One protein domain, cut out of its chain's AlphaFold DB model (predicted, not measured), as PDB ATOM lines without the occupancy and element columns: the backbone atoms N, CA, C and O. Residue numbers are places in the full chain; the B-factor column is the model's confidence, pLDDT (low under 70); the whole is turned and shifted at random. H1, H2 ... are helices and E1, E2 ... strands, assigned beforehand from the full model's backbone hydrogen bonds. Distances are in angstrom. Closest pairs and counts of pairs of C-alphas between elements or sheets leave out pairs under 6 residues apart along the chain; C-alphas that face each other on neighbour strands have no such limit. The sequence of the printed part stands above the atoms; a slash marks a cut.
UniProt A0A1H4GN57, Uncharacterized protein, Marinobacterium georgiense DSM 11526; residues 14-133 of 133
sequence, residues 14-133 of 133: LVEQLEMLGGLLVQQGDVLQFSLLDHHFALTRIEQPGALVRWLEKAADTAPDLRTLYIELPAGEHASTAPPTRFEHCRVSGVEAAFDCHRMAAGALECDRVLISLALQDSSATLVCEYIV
ATOM      1  N   LEU A  14      16.014 193.637   3.774       87.81
ATOM      2  CA  LEU A  14      16.829 194.515   2.930       87.81
ATOM      3  C   LEU A  14      17.055 195.897   3.550       87.81
ATOM      4  O   LEU A  14      18.190 196.363   3.623       87.81
ATOM      5  N   VAL A  15      15.971 196.556   3.967       88.12
ATOM      6  CA  VAL A  15      16.036 197.905   4.546       88.12
ATOM      7  C   VAL A  15      16.843 197.869   5.838       88.12
ATOM      8  O   VAL A  15      17.800 198.620   5.969       88.12
ATOM      9  N   GLU A  16      16.527 196.935   6.737       88.56
ATOM     10  CA  GLU A  16      17.231 196.777   8.010       88.56
ATOM     11  C   GLU A  16      18.729 196.510   7.804       88.56
ATOM     12  O   GLU A  16      19.559 197.168   8.427       88.56
ATOM     13  N   GLN A  17      19.105 195.608   6.890       88.06
ATOM     14  CA  GLN A  17      20.513 195.326   6.603       88.06
ATOM     15  C   GLN A  17      21.236 196.551   6.031       88.06
ATOM     16  O   GLN A  17      22.364 196.836   6.424       88.06
ATOM     17  N   LEU A  18      20.612 197.312   5.135       89.06
ATOM     18  CA  LEU A  18      21.226 198.527   4.599       89.06
ATOM     19  C   LEU A  18      21.346 199.628   5.672       89.06
ATOM     20  O   LEU A  18      22.387 200.278   5.762       89.06
ATOM     21  N   GLU A  19      20.347 199.806   6.539       88.31
ATOM     22  CA  GLU A  19      20.408 200.754   7.665       88.31
ATOM     23  C   GLU A  19      21.469 200.360   8.698       88.31
ATOM     24  O   GLU A  19      22.192 201.218   9.205       88.31
ATOM     25  N   MET A  20      21.620 199.063   8.978       89.06
ATOM     26  CA  MET A  20      22.643 198.550   9.890       89.06
ATOM     27  C   MET A  20      24.071 198.842   9.406       89.06
ATOM     28  O   MET A  20      24.986 198.881  10.230       89.06
ATOM     29  N   LEU A  21      24.282 199.090   8.104       87.38
ATOM     30  CA  LEU A  21      25.586 199.534   7.580       87.38
ATOM     31  C   LEU A  21      25.902 200.981   7.987       87.38
ATOM     32  O   LEU A  21      27.011 201.460   7.764       87.38
ATOM     33  N   GLY A  22      24.937 201.680   8.591       86.62
ATOM     34  CA  GLY A  22      25.030 203.084   8.967       86.62
ATOM     35  C   GLY A  22      24.722 204.037   7.813       86.62
ATOM     36  O   GLY A  22      25.101 205.206   7.886       86.62
ATOM     37  N   GLY A  23      24.084 203.553   6.743       84.56
ATOM     38  CA  GLY A  23      23.704 204.382   5.606       84.56
ATOM     39  C   GLY A  23      22.287 204.953   5.703       84.56
ATOM     40  O   GLY A  23      21.458 204.510   6.494       84.56
ATOM     41  N   LEU A  24      22.018 205.960   4.874       88.69
ATOM     42  CA  LEU A  24      20.712 206.597   4.717       88.69
ATOM     43  C   LEU A  24      19.978 205.982   3.521       88.69
ATOM     44  O   LEU A  24      20.535 205.934   2.422       88.69
ATOM     45  N   LEU A  25      18.721 205.584   3.715       90.12
ATOM     46  CA  LEU A  25      17.863 205.058   2.655       90.12
ATOM     47  C   LEU A  25      16.755 206.035   2.279       90.12
ATOM     48  O   LEU A  25      16.091 206.616   3.137       90.12
ATOM     49  N   VAL A  26      16.520 206.166   0.977       89.94
ATOM     50  CA  VAL A  26      15.378 206.886   0.413       89.94
ATOM     51  C   VAL A  26      14.799 206.054  -0.724       89.94
ATOM     52  O   VAL A  26      15.489 205.741  -1.691       89.94
ATOM     53  N   GLN A  27      13.516 205.710  -0.641       86.69
ATOM     54  CA  GLN A  27      12.817 205.027  -1.727       86.69
ATOM     55  C   GLN A  27      12.082 206.047  -2.607       86.69
ATOM     56  O   GLN A  27      11.267 206.829  -2.115       86.69
ATOM     57  N   GLN A  28      12.359 206.036  -3.913       83.56
ATOM     58  CA  GLN A  28      11.710 206.888  -4.913       83.56
ATOM     59  C   GLN A  28      11.147 206.016  -6.042       83.56
ATOM     60  O   GLN A  28      11.846 205.681  -6.997       83.56
ATOM     61  N   GLY A  29       9.871 205.637  -5.925       84.62
ATOM     62  CA  GLY A  29       9.253 204.686  -6.851       84.62
ATOM     63  C   GLY A  29       9.968 203.332  -6.808       84.62
ATOM     64  O   GLY A  29      10.086 202.737  -5.734       84.62
ATOM     65  N   ASP A  30      10.472 202.892  -7.961       83.38
ATOM     66  CA  ASP A  30      11.166 201.604  -8.137       83.38
ATOM     67  C   ASP A  30      12.675 201.666  -7.838       83.38
ATOM     68  O   ASP A  30      13.375 200.654  -7.932       83.38
ATOM     69  N   VAL A  31      13.195 202.852  -7.500       86.56
ATOM     70  CA  VAL A  31      14.609 203.061  -7.172       86.56
ATOM     71  C   VAL A  31      14.776 203.188  -5.663       86.56
ATOM     72  O   VAL A  31      14.146 204.032  -5.018       86.56
ATOM     73  N   LEU A  32      15.676 202.380  -5.108       90.75
ATOM     74  CA  LEU A  32      16.126 202.483  -3.728       90.75
ATOM     75  C   LEU A  32      17.471 203.214  -3.698       90.75
ATOM     76  O   LEU A  32      18.491 202.688  -4.138       90.75
ATOM     77  N   GLN A  33      17.473 204.443  -3.195       91.62
ATOM     78  CA  GLN A  33      18.692 205.213  -2.994       91.62
ATOM     79  C   GLN A  33      19.277 204.876  -1.630       91.62
ATOM     80  O   GLN A  33      18.601 204.989  -0.610       91.62
ATOM     81  N   PHE A  34      20.544 204.489  -1.619       91.44
ATOM     82  CA  PHE A  34      21.310 204.191  -0.422       91.44
ATOM     83  C   PHE A  34      22.557 205.069  -0.406       91.44
ATOM     84  O   PHE A  34      23.299 205.114  -1.381       91.44
ATOM     85  N   SER A  35      22.784 205.792   0.684       89.25
ATOM     86  CA  SER A  35      23.977 206.623   0.860       89.25
ATOM     87  C   SER A  35      24.777 206.121   2.047       89.25
ATOM     88  O   SER A  35      24.245 206.049   3.151       89.25
ATOM     89  N   LEU A  36      26.049 205.807   1.834       87.62
ATOM     90  CA  LEU A  36      26.966 205.337   2.863       87.62
ATOM     91  C   LEU A  36      28.254 206.157   2.793       87.62
ATOM     92  O   LEU A  36      29.036 206.007   1.854       87.62
ATOM     93  N   LEU A  37      28.486 206.996   3.808       85.81
ATOM     94  CA  LEU A  37      29.588 207.969   3.821       85.81
ATOM     95  C   LEU A  37      29.539 208.859   2.559       85.81
ATOM     96  O   LEU A  37      28.504 209.471   2.305       85.81
ATOM     97  N   ASP A  38      30.620 208.900   1.777       84.19
ATOM     98  CA  ASP A  38      30.740 209.681   0.536       84.19
ATOM     99  C   ASP A  38      30.257 208.917  -0.715       84.19
ATOM    100  O   ASP A  38      30.428 209.383  -1.842       84.19
ATOM    101  N   HIS A  39      29.675 207.724  -0.546       84.94
ATOM    102  CA  HIS A  39      29.204 206.894  -1.651       84.94
ATOM    103  C   HIS A  39      27.680 206.865  -1.721       84.94
ATOM    104  O   HIS A  39      26.992 206.591  -0.735       84.94
ATOM    105  N   HIS A  40      27.157 207.096  -2.923       87.56
ATOM    106  CA  HIS A  40      25.729 207.092  -3.209       87.56
ATOM    107  C   HIS A  40      25.411 206.008  -4.234       87.56
ATOM    108  O   HIS A  40      26.004 205.958  -5.311       87.56
ATOM    109  N   PHE A  41      24.451 205.160  -3.897       89.81
ATOM    110  CA  PHE A  41      24.053 203.996  -4.668       89.81
ATOM    111  C   PHE A  41      22.587 204.130  -5.055       89.81
ATOM    112  O   PHE A  41      21.727 204.357  -4.204       89.81
ATOM    113  N   ALA A  42      22.295 203.969  -6.342       91.56
ATOM    114  CA  ALA A  42      20.933 203.881  -6.848       91.56
ATOM    115  C   ALA A  42      20.652 202.426  -7.227       91.56
ATOM    116  O   ALA A  42      21.065 201.949  -8.283       91.56
ATOM    117  N   LEU A  43      19.963 201.712  -6.338       92.19
ATOM    118  CA  LEU A  43      19.585 200.323  -6.542       92.19
ATOM    119  C   LEU A  43      18.288 200.264  -7.352       92.19
ATOM    120  O   LEU A  43      17.249 200.769  -6.929       92.19
ATOM    121  N   THR A  44      18.356 199.634  -8.519       91.50
ATOM    122  CA  THR A  44      17.210 199.384  -9.399       91.50
ATOM    123  C   THR A  44      16.803 197.923  -9.304       91.50
ATOM    124  O   THR A  44      17.651 197.033  -9.349       91.50
ATOM    125  N   ARG A  45      15.501 197.665  -9.198       90.56
ATOM    126  CA  ARG A  45      14.949 196.309  -9.117       90.56
ATOM    127  C   ARG A  45      14.796 195.679 -10.505       90.56
ATOM    128  O   ARG A  45      14.261 196.294 -11.423       90.56
ATOM    129  N   ILE A  46      15.238 194.431 -10.648       88.62
ATOM    130  CA  ILE A  46      15.077 193.604 -11.850       88.62
ATOM    131  C   ILE A  46      14.329 192.329 -11.458       88.62
ATOM    132  O   ILE A  46      14.858 191.530 -10.699       88.62
ATOM    133  N   GLU A  47      13.118 192.117 -11.979       82.00
ATOM    134  CA  GLU A  47      12.188 191.092 -11.458       82.00
ATOM    135  C   GLU A  47      12.203 189.741 -12.199       82.00
ATOM    136  O   GLU A  47      11.614 188.768 -11.722       82.00
ATOM    137  N   GLN A  48      12.852 189.654 -13.368       74.50
ATOM    138  CA  GLN A  48      12.766 188.479 -14.247       74.50
ATOM    139  C   GLN A  48      14.030 187.598 -14.233       74.50
ATOM    140  O   GLN A  48      15.140 188.117 -14.406       74.50
ATOM    141  N   PRO A  49      13.878 186.260 -14.191       59.72
ATOM    142  CA  PRO A  49      14.976 185.327 -14.435       59.72
ATOM    143  C   PRO A  49      15.638 185.593 -15.800       59.72
ATOM    144  O   PRO A  49      14.984 185.570 -16.843       59.72
ATOM    145  N   GLY A  50      16.942 185.887 -15.796       73.25
ATOM    146  CA  GLY A  50      17.730 186.212 -16.995       73.25
ATOM    147  C   GLY A  50      17.744 187.691 -17.403       73.25
ATOM    148  O   GLY A  50      18.513 188.062 -18.289       73.25
ATOM    149  N   ALA A  51      16.963 188.562 -16.755       83.62
ATOM    150  CA  ALA A  51      17.049 190.002 -17.004       83.62
ATOM    151  C   ALA A  51      18.339 190.620 -16.439       83.62
ATOM    152  O   ALA A  51      18.841 191.575 -17.025       83.62
ATOM    153  N   LEU A  52      18.928 190.027 -15.391       86.56
ATOM    154  CA  LEU A  52      20.246 190.422 -14.885       86.56
ATOM    155  C   LEU A  52      21.333 190.277 -15.959       86.56
ATOM    156  O   LEU A  52      22.070 191.221 -16.204       86.56
ATOM    157  N   VAL A  53      21.388 189.136 -16.657       87.12
ATOM    158  CA  VAL A  53      22.380 188.902 -17.724       87.12
ATOM    159  C   VAL A  53      22.226 189.928 -18.842       87.12
ATOM    160  O   VAL A  53      23.199 190.570 -19.216       87.12
ATOM    161  N   ARG A  54      20.995 190.164 -19.317       88.25
ATOM    162  CA  ARG A  54      20.740 191.183 -20.353       88.25
ATOM    163  C   ARG A  54      21.114 192.588 -19.888       88.25
ATOM    164  O   ARG A  54      21.587 193.395 -20.682       88.25
ATOM    165  N   TRP A  55      20.875 192.898 -18.614       90.38
ATOM    166  CA  TRP A  55      21.261 194.179 -18.036       90.38
ATOM    167  C   TRP A  55      22.785 194.324 -17.986       90.38
ATOM    168  O   TRP A  55      23.296 195.351 -18.422       90.38
ATOM    169  N   LEU A  56      23.509 193.282 -17.560       90.44
ATOM    170  CA  LEU A  56      24.974 193.241 -17.552       90.44
ATOM    171  C   LEU A  56      25.555 193.350 -18.969       90.44
ATOM    172  O   LEU A  56      26.509 194.092 -19.184       90.44
ATOM    173  N   GLU A  57      24.967 192.667 -19.953       90.62
ATOM    174  CA  GLU A  57      25.355 192.782 -21.362       90.62
ATOM    175  C   GLU A  57      25.178 194.212 -21.872       90.62
ATOM    176  O   GLU A  57      26.129 194.797 -22.388       90.62
ATOM    177  N   LYS A  58      24.002 194.812 -21.641       90.81
ATOM    178  CA  LYS A  58      23.730 196.206 -22.007       90.81
ATOM    179  C   LYS A  58      24.698 197.163 -21.318       90.81
ATOM    180  O   LYS A  58      25.231 198.063 -21.964       90.81
ATOM    181  N   ALA A  59      24.928 196.984 -20.020       89.50
ATOM    182  CA  ALA A  59      25.864 197.784 -19.246       89.50
ATOM    183  C   ALA A  59      27.251 197.745 -19.894       89.50
ATOM    184  O   ALA A  59      27.874 198.785 -20.096       89.50
ATOM    185  N   ALA A  60      27.705 196.561 -20.274       89.44
ATOM    186  CA  ALA A  60      29.010 196.362 -20.862       89.44
ATOM    187  C   ALA A  60      29.121 196.866 -22.316       89.44
ATOM    188  O   ALA A  60      30.185 197.323 -22.723       89.44
ATOM    189  N   ASP A  61      28.031 196.837 -23.088       91.19
ATOM    190  CA  ASP A  61      27.968 197.441 -24.429       91.19
ATOM    191  C   ASP A  61      27.968 198.973 -24.380       91.19
ATOM    192  O   ASP A  61      28.453 199.627 -25.299       91.19
ATOM    193  N   THR A  62      27.433 199.552 -23.304       89.75
ATOM    194  CA  THR A  62      27.348 201.010 -23.136       89.75
ATOM    195  C   THR A  62      28.703 201.625 -22.768       89.75
ATOM    196  O   THR A  62      28.919 202.811 -23.002       89.75
ATOM    197  N   ALA A  63      29.623 200.833 -22.210       87.56
ATOM    198  CA  ALA A  63      30.932 201.299 -21.761       87.56
ATOM    199  C   ALA A  63      32.027 200.230 -21.980       87.56
ATOM    200  O   ALA A  63      32.537 199.666 -21.010       87.56
ATOM    201  N   PRO A  64      32.382 199.926 -23.242       85.81
ATOM    202  CA  PRO A  64      33.284 198.820 -23.572       85.81
ATOM    203  C   PRO A  64      34.742 199.059 -23.154       85.81
ATOM    204  O   PRO A  64      35.477 198.094 -22.968       85.81
ATOM    205  N   ASP A  65      35.148 200.321 -22.998       88.94
ATOM    206  CA  ASP A  65      36.536 200.712 -22.715       88.94
ATOM    207  C   ASP A  65      36.845 200.843 -21.210       88.94
ATOM    208  O   ASP A  65      37.985 201.118 -20.840       88.94
ATOM    209  N   LEU A  66      35.848 200.669 -20.335       89.19
ATOM    210  CA  LEU A  66      36.012 200.829 -18.888       89.19
ATOM    211  C   LEU A  66      36.436 199.522 -18.220       89.19
ATOM    212  O   LEU A  66      35.791 198.482 -18.402       89.19
ATOM    213  N   ARG A  67      37.441 199.589 -17.341       90.94
ATOM    214  CA  ARG A  67      37.745 198.491 -16.415       90.94
ATOM    215  C   ARG A  67      36.590 198.367 -15.433       90.94
ATOM    216  O   ARG A  67      36.404 199.224 -14.569       90.94
ATOM    217  N   THR A  68      35.791 197.322 -15.615       92.81
ATOM    218  CA  THR A  68      34.540 197.136 -14.884       92.81
ATOM    219  C   THR A  68      34.672 195.981 -13.902       92.81
ATOM    220  O   THR A  68      34.893 194.844 -14.321       92.81
ATOM    221  N   LEU A  69      34.475 196.270 -12.615       92.88
ATOM    222  CA  LEU A  69      34.322 195.261 -11.571       92.88
ATOM    223  C   LEU A  69      32.839 194.969 -11.354       92.88
ATOM    224  O   LEU A  69      32.049 195.877 -11.104       92.88
ATOM    225  N   TYR A  70      32.463 193.699 -11.414       93.44
ATOM    226  CA  TYR A  70      31.137 193.205 -11.081       93.44
ATOM    227  C   TYR A  70      31.178 192.440  -9.758       93.44
ATOM    228  O   TYR A  70      31.822 191.396  -9.648       93.44
ATOM    229  N   ILE A  71      30.473 192.966  -8.761       92.94
ATOM    230  CA  ILE A  71      30.342 192.406  -7.419       92.94
ATOM    231  C   ILE A  71      28.983 191.714  -7.318       92.94
ATOM    232  O   ILE A  71      27.940 192.355  -7.442       92.94
ATOM    233  N   GLU A  72      28.994 190.405  -7.084       90.88
ATOM    234  CA  GLU A  72      27.794 189.568  -7.039       90.88
ATOM    235  C   GLU A  72      27.559 189.018  -5.630       90.88
ATOM    236  O   GLU A  72      28.397 188.292  -5.079       90.88
ATOM    237  N   LEU A  73      26.375 189.298  -5.080       87.44
ATOM    238  CA  LEU A  73      25.848 188.591  -3.921       87.44
ATOM    239  C   LEU A  73      25.003 187.387  -4.384       87.44
ATOM    240  O   LEU A  73      24.006 187.572  -5.085       87.44
ATOM    241  N   PRO A  74      25.345 186.149  -3.994       72.62
ATOM    242  CA  PRO A  74      24.643 184.968  -4.468       72.62
ATOM    243  C   PRO A  74      23.293 184.748  -3.778       72.62
ATOM    244  O   PRO A  74      23.188 184.805  -2.552       72.62
ATOM    245  N   ALA A  75      22.288 184.343  -4.559       66.00
ATOM    246  CA  ALA A  75      20.960 183.945  -4.073       66.00
ATOM    247  C   ALA A  75      20.939 182.512  -3.479       66.00
ATOM    248  O   ALA A  75      20.132 181.662  -3.863       66.00
ATOM    249  N   GLY A  76      21.876 182.197  -2.579       64.50
ATOM    250  CA  GLY A  76      21.979 180.865  -1.969       64.50
ATOM    251  C   GLY A  76      22.409 179.780  -2.970       64.50
ATOM    252  O   GLY A  76      23.483 179.888  -3.562       64.50
ATOM    253  N   GLU A  77      21.590 178.734  -3.147       51.31
ATOM    254  CA  GLU A  77      21.846 177.600  -4.063       51.31
ATOM    255  C   GLU A  77      21.704 177.945  -5.556       51.31
ATOM    256  O   GLU A  77      22.020 177.120  -6.415       51.31
ATOM    257  N   HIS A  78      21.253 179.155  -5.900       54.38
ATOM    258  CA  HIS A  78      21.134 179.548  -7.299       54.38
ATOM    259  C   HIS A  78      22.515 179.668  -7.948       54.38
ATOM    260  O   HIS A  78      23.427 180.321  -7.431       54.38
ATOM    261  N   ALA A  79      22.657 179.005  -9.097       53.25
ATOM    262  CA  ALA A  79      23.863 179.034  -9.903       53.25
ATOM    263  C   ALA A  79      24.209 180.490 -10.245       53.25
ATOM    264  O   ALA A  79      23.407 181.188 -10.864       53.25
ATOM    265  N   SER A  80      25.397 180.925  -9.811       59.06
ATOM    266  CA  SER A  80      26.008 182.199 -10.204       59.06
ATOM    267  C   SER A  80      25.820 182.397 -11.706       59.06
ATOM    268  O   SER A  80      26.105 181.497 -12.504       59.06
ATOM    269  N   THR A  81      25.283 183.551 -12.092       62.94
ATOM    270  CA  THR A  81      25.198 183.904 -13.506       62.94
ATOM    271  C   THR A  81      26.596 184.289 -13.945       62.94
ATOM    272  O   THR A  81      27.111 185.302 -13.483       62.94
ATOM    273  N   ALA A  82      27.217 183.481 -14.810       68.56
ATOM    274  CA  ALA A  82      28.515 183.823 -15.376       68.56
ATOM    275  C   ALA A  82      28.413 185.220 -16.021       68.56
ATOM    276  O   ALA A  82      27.618 185.391 -16.952       68.56
ATOM    277  N   PRO A  83      29.143 186.228 -15.514       79.75
ATOM    278  CA  PRO A  83      29.067 187.564 -16.074       79.75
ATOM    279  C   PRO A  83      29.711 187.602 -17.466       79.75
ATOM    280  O   PRO A  83      30.477 186.701 -17.826       79.75
ATOM    281  N   PRO A  84      29.439 188.653 -18.259       81.38
ATOM    282  CA  PRO A  84      30.178 188.902 -19.490       81.38
ATOM    283  C   PRO A  84      31.696 188.842 -19.253       81.38
ATOM    284  O   PRO A  84      32.195 189.422 -18.294       81.38
ATOM    285  N   THR A  85      32.446 188.202 -20.157       78.88
ATOM    286  CA  THR A  85      33.906 187.964 -20.028       78.88
ATOM    287  C   THR A  85      34.761 189.225 -19.876       78.88
ATOM    288  O   THR A  85      35.913 189.142 -19.464       78.88
ATOM    289  N   ARG A  86      34.209 190.384 -20.233       83.25
ATOM    290  CA  ARG A  86      34.829 191.712 -20.114       83.25
ATOM    291  C   ARG A  86      34.781 192.302 -18.704       83.25
ATOM    292  O   ARG A  86      35.380 193.346 -18.479       83.25
ATOM    293  N   PHE A  87      34.064 191.673 -17.777       89.69
ATOM    294  CA  PHE A  87      34.016 192.100 -16.385       89.69
ATOM    295  C   PHE A  87      35.025 191.332 -15.545       89.69
ATOM    296  O   PHE A  87      35.122 190.107 -15.633       89.69
ATOM    297  N   GLU A  88      35.719 192.052 -14.672       91.44
ATOM    298  CA  GLU A  88      36.301 191.430 -13.495       91.44
ATOM    299  C   GLU A  88      35.156 191.030 -12.557       91.44
ATOM    300  O   GLU A  88      34.224 191.806 -12.352       91.44
ATOM    301  N   HIS A  89      35.175 189.809 -12.025       91.00
ATOM    302  CA  HIS A  89      34.065 189.271 -11.235       91.00
ATOM    303  C   HIS A  89      34.508 188.944  -9.818       91.00
ATOM    304  O   HIS A  89      35.413 188.137  -9.607       91.00
ATOM    305  N   CYS A  90      33.821 189.539  -8.847       90.31
ATOM    306  CA  CYS A  90      34.002 189.277  -7.431       90.31
ATOM    307  C   CYS A  90      32.693 188.760  -6.834       90.31
ATOM    308  O   CYS A  90      31.660 189.425  -6.891       90.31
ATOM    309  N   ARG A  91      32.726 187.570  -6.231       88.81
ATOM    310  CA  ARG A  91      31.586 187.022  -5.493       88.81
ATOM    311  C   ARG A  91      31.787 187.250  -4.003       88.81
ATOM    312  O   ARG A  91      32.831 186.893  -3.459       88.81
ATOM    313  N   VAL A  92      30.768 187.780  -3.340       88.81
ATOM    314  CA  VAL A  92      30.803 188.121  -1.910       88.81
ATOM    315  C   VAL A  92      29.728 187.362  -1.135       88.81
ATOM    316  O   VAL A  92      28.777 186.851  -1.717       88.81
ATOM    317  N   SER A  93      29.886 187.230   0.182       82.62
ATOM    318  CA  SER A  93      28.984 186.435   1.033       82.62
ATOM    319  C   SER A  93      27.867 187.239   1.702       82.62
ATOM    320  O   SER A  93      26.956 186.640   2.265       82.62
ATOM    321  N   GLY A  94      27.934 188.571   1.668       85.56
ATOM    322  CA  GLY A  94      26.994 189.448   2.362       85.56
ATOM    323  C   GLY A  94      26.995 190.867   1.802       85.56
ATOM    324  O   GLY A  94      27.908 191.256   1.071       85.56
ATOM    325  N   VAL A  95      25.967 191.634   2.167       88.12
ATOM    326  CA  VAL A  95      25.783 193.024   1.728       88.12
ATOM    327  C   VAL A  95      26.941 193.913   2.193       88.12
ATOM    328  O   VAL A  95      27.470 194.684   1.400       88.12
ATOM    329  N   GLU A  96      27.403 193.740   3.435       88.75
ATOM    330  CA  GLU A  96      28.576 194.443   3.983       88.75
ATOM    331  C   GLU A  96      29.817 194.253   3.098       88.75
ATOM    332  O   GLU A  96      30.407 195.223   2.628       88.75
ATOM    333  N   ALA A  97      30.145 193.000   2.769       89.88
ATOM    334  CA  ALA A  97      31.283 192.676   1.914       89.88
ATOM    335  C   ALA A  97      31.142 193.252   0.491       89.88
ATOM    336  O   ALA A  97      32.147 193.616  -0.119       89.88
ATOM    337  N   ALA A  98      29.915 193.358  -0.036       91.31
ATOM    338  CA  ALA A  98      29.670 193.956  -1.347       91.31
ATOM    339  C   ALA A  98      30.052 195.445  -1.369       91.31
ATOM    340  O   ALA A  98      30.795 195.889  -2.247       91.31
ATOM    341  N   PHE A  99      29.582 196.207  -0.379       90.31
ATOM    342  CA  PHE A  99      29.867 197.641  -0.282       90.31
ATOM    343  C   PHE A  99      31.309 197.933   0.149       90.31
ATOM    344  O   PHE A  99      31.893 198.912  -0.319       90.31
ATOM    345  N   ASP A 100      31.921 197.072   0.965       90.12
ATOM    346  CA  ASP A 100      33.345 197.166   1.290       90.12
ATOM    347  C   ASP A 100      34.227 196.969   0.057       90.12
ATOM    348  O   ASP A 100      35.119 197.781  -0.194       90.12
ATOM    349  N   CYS A 101      33.945 195.939  -0.747       90.25
ATOM    350  CA  CYS A 101      34.667 195.685  -1.990       90.25
ATOM    351  C   CYS A 101      34.515 196.858  -2.968       90.25
ATOM    352  O   CYS A 101      35.509 197.331  -3.519       90.25
ATOM    353  N   HIS A 102      33.302 197.409  -3.096       90.75
ATOM    354  CA  HIS A 102      33.072 198.616  -3.885       90.75
ATOM    355  C   HIS A 102      33.924 199.792  -3.398       90.75
ATOM    356  O   HIS A 102      34.606 200.434  -4.195       90.75
ATOM    357  N   ARG A 103      33.903 200.088  -2.092       88.25
ATOM    358  CA  ARG A 103      34.659 201.203  -1.506       88.25
ATOM    359  C   ARG A 103      36.161 201.054  -1.730       88.25
ATOM    360  O   ARG A 103      36.824 202.043  -2.022       88.25
ATOM    361  N   MET A 104      36.693 199.839  -1.606       88.75
ATOM    362  CA  MET A 104      38.104 199.571  -1.881       88.75
ATOM    363  C   MET A 104      38.442 199.824  -3.354       88.75
ATOM    364  O   MET A 104      39.363 200.588  -3.630       88.75
ATOM    365  N   ALA A 105      37.660 199.266  -4.283       88.00
ATOM    366  CA  ALA A 105      37.894 199.419  -5.719       88.00
ATOM    367  C   ALA A 105      37.769 200.883  -6.184       88.00
ATOM    368  O   ALA A 105      38.625 201.380  -6.918       88.00
ATOM    369  N   ALA A 106      36.735 201.592  -5.715       83.75
ATOM    370  CA  ALA A 106      36.501 202.998  -6.039       83.75
ATOM    371  C   ALA A 106      37.554 203.919  -5.400       83.75
ATOM    372  O   ALA A 106      38.068 204.820  -6.054       83.75
ATOM    373  N   GLY A 107      37.916 203.684  -4.134       81.44
ATOM    374  CA  GLY A 107      38.902 204.497  -3.417       81.44
ATOM    375  C   GLY A 107      40.336 204.316  -3.922       81.44
ATOM    376  O   GLY A 107      41.121 205.262  -3.892       81.44
ATOM    377  N   ALA A 108      40.681 203.121  -4.406       81.56
ATOM    378  CA  ALA A 108      41.994 202.825  -4.976       81.56
ATOM    379  C   ALA A 108      42.115 203.192  -6.469       81.56
ATOM    380  O   ALA A 108      43.214 203.113  -7.019       81.56
ATOM    381  N   LEU A 109      41.017 203.609  -7.121       78.69
ATOM    382  CA  LEU A 109      40.939 203.859  -8.571       78.69
ATOM    383  C   LEU A 109      41.370 202.634  -9.408       78.69
ATOM    384  O   LEU A 109      41.910 202.744 -10.516       78.69
ATOM    385  N   GLU A 110      41.147 201.437  -8.863       80.50
ATOM    386  CA  GLU A 110      41.512 200.171  -9.506       80.50
ATOM    387  C   GLU A 110      40.585 199.847 -10.679       80.50
ATOM    388  O   GLU A 110      41.016 199.227 -11.653       80.50
ATOM    389  N   CYS A 111      39.340 200.322 -10.621       85.81
ATOM    390  CA  CYS A 111      38.335 200.162 -11.663       85.81
ATOM    391  C   CYS A 111      37.705 201.510 -12.010       85.81
ATOM    392  O   CYS A 111      37.547 202.372 -11.149       85.81
ATOM    393  N   ASP A 112      37.317 201.667 -13.272       90.06
ATOM    394  CA  ASP A 112      36.694 202.897 -13.775       90.06
ATOM    395  C   ASP A 112      35.165 202.859 -13.562       90.06
ATOM    396  O   ASP A 112      34.477 203.880 -13.569       90.06
ATOM    397  N   ARG A 113      34.621 201.654 -13.352       91.44
ATOM    398  CA  ARG A 113      33.204 201.397 -13.103       91.44
ATOM    399  C   ARG A 113      33.037 200.195 -12.185       91.44
ATOM    400  O   ARG A 113      33.714 199.181 -12.354       91.44
ATOM    401  N   VAL A 114      32.099 200.287 -11.251       92.00
ATOM    402  CA  VAL A 114      31.766 199.193 -10.337       92.00
ATOM    403  C   VAL A 114      30.268 198.916 -10.406       92.00
ATOM    404  O   VAL A 114      29.436 199.811 -10.260       92.00
ATOM    405  N   LEU A 115      29.924 197.656 -10.650       93.06
ATOM    406  CA  LEU A 115      28.557 197.156 -10.701       93.06
ATOM    407  C   LEU A 115      28.323 196.250  -9.497       93.06
ATOM    408  O   LEU A 115      29.145 195.382  -9.216       93.06
ATOM    409  N   ILE A 116      27.195 196.412  -8.816       93.25
ATOM    410  CA  ILE A 116      26.806 195.555  -7.691       93.25
ATOM    411  C   ILE A 116      25.472 194.900  -8.025       93.25
ATOM    412  O   ILE A 116      24.540 195.601  -8.421       93.25
ATOM    413  N   SER A 117      25.355 193.586  -7.834       92.19
ATOM    414  CA  SER A 117      24.073 192.880  -7.808       92.19
ATOM    415  C   SER A 117      23.813 192.259  -6.437       92.19
ATOM    416  O   SER A 117      24.663 191.594  -5.844       92.19
ATOM    417  N   LEU A 118      22.605 192.484  -5.934       90.94
ATOM    418  CA  LEU A 118      22.106 191.980  -4.667       90.94
ATOM    419  C   LEU A 118      20.887 191.106  -4.952       90.94
ATOM    420  O   LEU A 118      19.786 191.611  -5.191       90.94
ATOM    421  N   ALA A 119      21.090 189.793  -4.986       88.12
ATOM    422  CA  ALA A 119      19.994 188.859  -5.181       88.12
ATOM    423  C   ALA A 119      19.219 188.647  -3.874       88.12
ATOM    424  O   ALA A 119      19.814 188.444  -2.814       88.12
ATOM    425  N   LEU A 120      17.893 188.687  -3.967       87.19
ATOM    426  CA  LEU A 120      16.988 188.488  -2.840       87.19
ATOM    427  C   LEU A 120      16.605 187.005  -2.780       87.19
ATOM    428  O   LEU A 120      16.195 186.437  -3.784       87.19
ATOM    429  N   GLN A 121      16.768 186.345  -1.636       84.75
ATOM    430  CA  GLN A 121      16.578 184.892  -1.547       84.75
ATOM    431  C   GLN A 121      15.115 184.445  -1.562       84.75
ATOM    432  O   GLN A 121      14.826 183.318  -1.958       84.75
ATOM    433  N   ASP A 122      14.196 185.306  -1.135       85.69
ATOM    434  CA  ASP A 122      12.756 185.047  -1.104       85.69
ATOM    435  C   ASP A 122      12.028 185.529  -2.370       85.69
ATOM    436  O   ASP A 122      10.800 185.467  -2.438       85.69
ATOM    437  N   SER A 123      12.768 185.981  -3.387       81.19
ATOM    438  CA  SER A 123      12.221 186.633  -4.575       81.19
ATOM    439  C   SER A 123      13.009 186.272  -5.835       81.19
ATOM    440  O   SER A 123      14.191 185.955  -5.785       81.19
ATOM    441  N   SER A 124      12.377 186.353  -7.009       79.88
ATOM    442  CA  SER A 124      13.110 186.293  -8.286       79.88
ATOM    443  C   SER A 124      13.817 187.608  -8.616       79.88
ATOM    444  O   SER A 124      14.464 187.714  -9.661       79.88
ATOM    445  N   ALA A 125      13.654 188.623  -7.765       84.69
ATOM    446  CA  ALA A 125      14.205 189.939  -7.981       84.69
ATOM    447  C   ALA A 125      15.691 190.032  -7.607       84.69
ATOM    448  O   ALA A 125      16.181 189.445  -6.641       84.69
ATOM    449  N   THR A 126      16.416 190.834  -8.377       89.00
ATOM    450  CA  THR A 126      17.779 191.268  -8.072       89.00
ATOM    451  C   THR A 126      17.816 192.783  -8.084       89.00
ATOM    452  O   THR A 126      17.308 193.414  -9.012       89.00
ATOM    453  N   LEU A 127      18.416 193.373  -7.057       90.62
ATOM    454  CA  LEU A 127      18.719 194.796  -7.041       90.62
ATOM    455  C   LEU A 127      20.090 195.009  -7.658       90.62
ATOM    456  O   LEU A 127      21.045 194.335  -7.282       90.62
ATOM    457  N   VAL A 128      20.195 195.938  -8.597       92.25
ATOM    458  CA  VAL A 128      21.468 196.284  -9.231       92.25
ATOM    459  C   VAL A 128      21.794 197.748  -9.021       92.25
ATOM    460  O   VAL A 128      20.906 198.596  -9.068       92.25
ATOM    461  N   CYS A 129      23.068 198.047  -8.815       91.81
ATOM    462  CA  CYS A 129      23.590 199.404  -8.803       91.81
ATOM    463  C   CYS A 129      24.740 199.507  -9.797       91.81
ATOM    464  O   CYS A 129      25.552 198.590  -9.933       91.81
ATOM    465  N   GLU A 130      24.818 200.656 -10.451       89.00
ATOM    466  CA  GLU A 130      25.938 201.054 -11.282       89.00
ATOM    467  C   GLU A 130      26.549 202.322 -10.695       89.00
ATOM    468  O   GLU A 130      25.860 203.329 -10.539       89.00
ATOM    469  N   TYR A 131      27.837 202.258 -10.378       83.50
ATOM    470  CA  TYR A 131      28.625 203.407  -9.966       83.50
ATOM    471  C   TYR A 131      29.760 203.623 -10.968       83.50
ATOM    472  O   TYR A 131      30.488 202.691 -11.317       83.50
ATOM    473  N   ILE A 132      29.893 204.858 -11.439       78.31
ATOM    474  CA  ILE A 132      30.983 205.302 -12.311       78.31
ATOM    475  C   ILE A 132      31.849 206.225 -11.455       78.31
ATOM    476  O   ILE A 132      31.309 207.154 -10.851       78.31
ATOM    477  N   VAL A 133      33.142 205.909 -11.350       68.12
ATOM    478  CA  VAL A 133      34.101 206.607 -10.475       68.12
ATOM    479  C   VAL A 133      34.465 207.979 -11.033       68.12
ATOM    480  O   VAL A 133      34.630 208.094 -12.270       68.12
TER     481      VAL A 133
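What this domain is: This is residues 14 to 133 of the 133 residues of an uncharacterized protein of Marinobacterium georgiense DSM 11526 (UniProt A0A1H4GN57). One twisted sheet of seven strands runs through the domain and curls round the helix H3 on one face, with the short helix H1 on that same face near the E1 end and the helix H2 covering E7 and E6 on the other face. A loop of residues 74 to 86, with no named element, links the strands E4 and E5 at the other end of the sheet. The printed part has 120 residues, with three named helices and seven named strands in the order H1 E1 E2 E3 H2 E4 E5 H3 E6 E7. The sheet is mixed, in the order E1 E2 E3 E7 E6 E4 E5, and the class is mixed, helices and strands. The whole is compact, with a radius of gyration of the C-alphas of 13.5 A and a rounded outline of 34 by 33 by 27 A.

Where its parts are: In the order of the sheet, E1 is residues 24 to 28, E2 residues 31 to 36, and E3 residues 39 to 46, the longest strand at 21.9 A from first to last C-alpha. E7 is residues 126 to 132, 19.7 A, and E6 residues 113 to 119, 19.9 A. E4 is residues 68 to 73, 16.4 A, and E5 residues 87 to 91, 12.3 A. H1 is residues 14 to 20, 9.9 A, and begins at C-alpha 14 at (16.829, 194.515, 2.930). H2 is residues 51 to 62, 16.3 A. H3, the longest helix, is residues 95 to 107, 18.2 A, and begins at C-alpha 95 at (25.783, 193.024, 1.728). E7 ends at C-alpha 132 at (30.983, 205.302, -12.311).

How they stand to each other: E1, E2 and E3 form a meander, each strand the antiparallel neighbour of the one before; N 26 and O 33 are 2.9 A apart and N 34 and O 41 2.8 A, both within hydrogen-bond range. The pairing of E3 is staggered: residues 39 to 44 pair with E2 and residues 44 to 46 with E7, antiparallel, where N 44 and O 128 are 2.8 A apart. E6 and E7 are a hairpin, with N 116 and O 129 2.9 A apart. E4 is parallel to E6, at 15 degrees, with N 71 and O 115 2.8 A apart, and parallel to E5, at 25 degrees, with N 70 and O 88 2.8 A apart. E1 and E5 are the edge strands. H3 is on the sheet; its closest C-alphas to E4 are those of Ala 98 and Ile 71, 6.3 A apart, and to E6 those of His 102 and Val 114, 6.6 A apart. H1 is on the same face, over E2 at a height over the sheet of 8.3 A, along the strands at 15 degrees to E2 on the local plane. H1 and H3 are close but not clearly touching, the C-alphas of Gln 17 and Val 95 being 7.5 A apart. H2 is on the opposite face, over E7 and E6 at a height of 8.8 A, along the strands at 4 degrees to E6 on the local plane; helices on both faces of the sheet give three layers. E3, H2, E4 and E5, H3, E6 are split strand-helix-strand units, two strands running the same way with other strands between them in the sheet, each with a right-handed crossover. In H1, H2 and H3 every O i to N i+4 pair is within hydrogen-bond range.

The domain as a whole: The two C-alphas farthest apart are those of Glu 16 and Asp 65, 36.5 A. The printed part has no cut and ends at residue 133, the chain's last residue. The link from E4 to E5, of 13 residues, is long; that from E6 to E7 is short, and the others are tight. The mean pLDDT of the printed part is 85.3, with residue 49, residues 75 to 82 and residue 133 under 70.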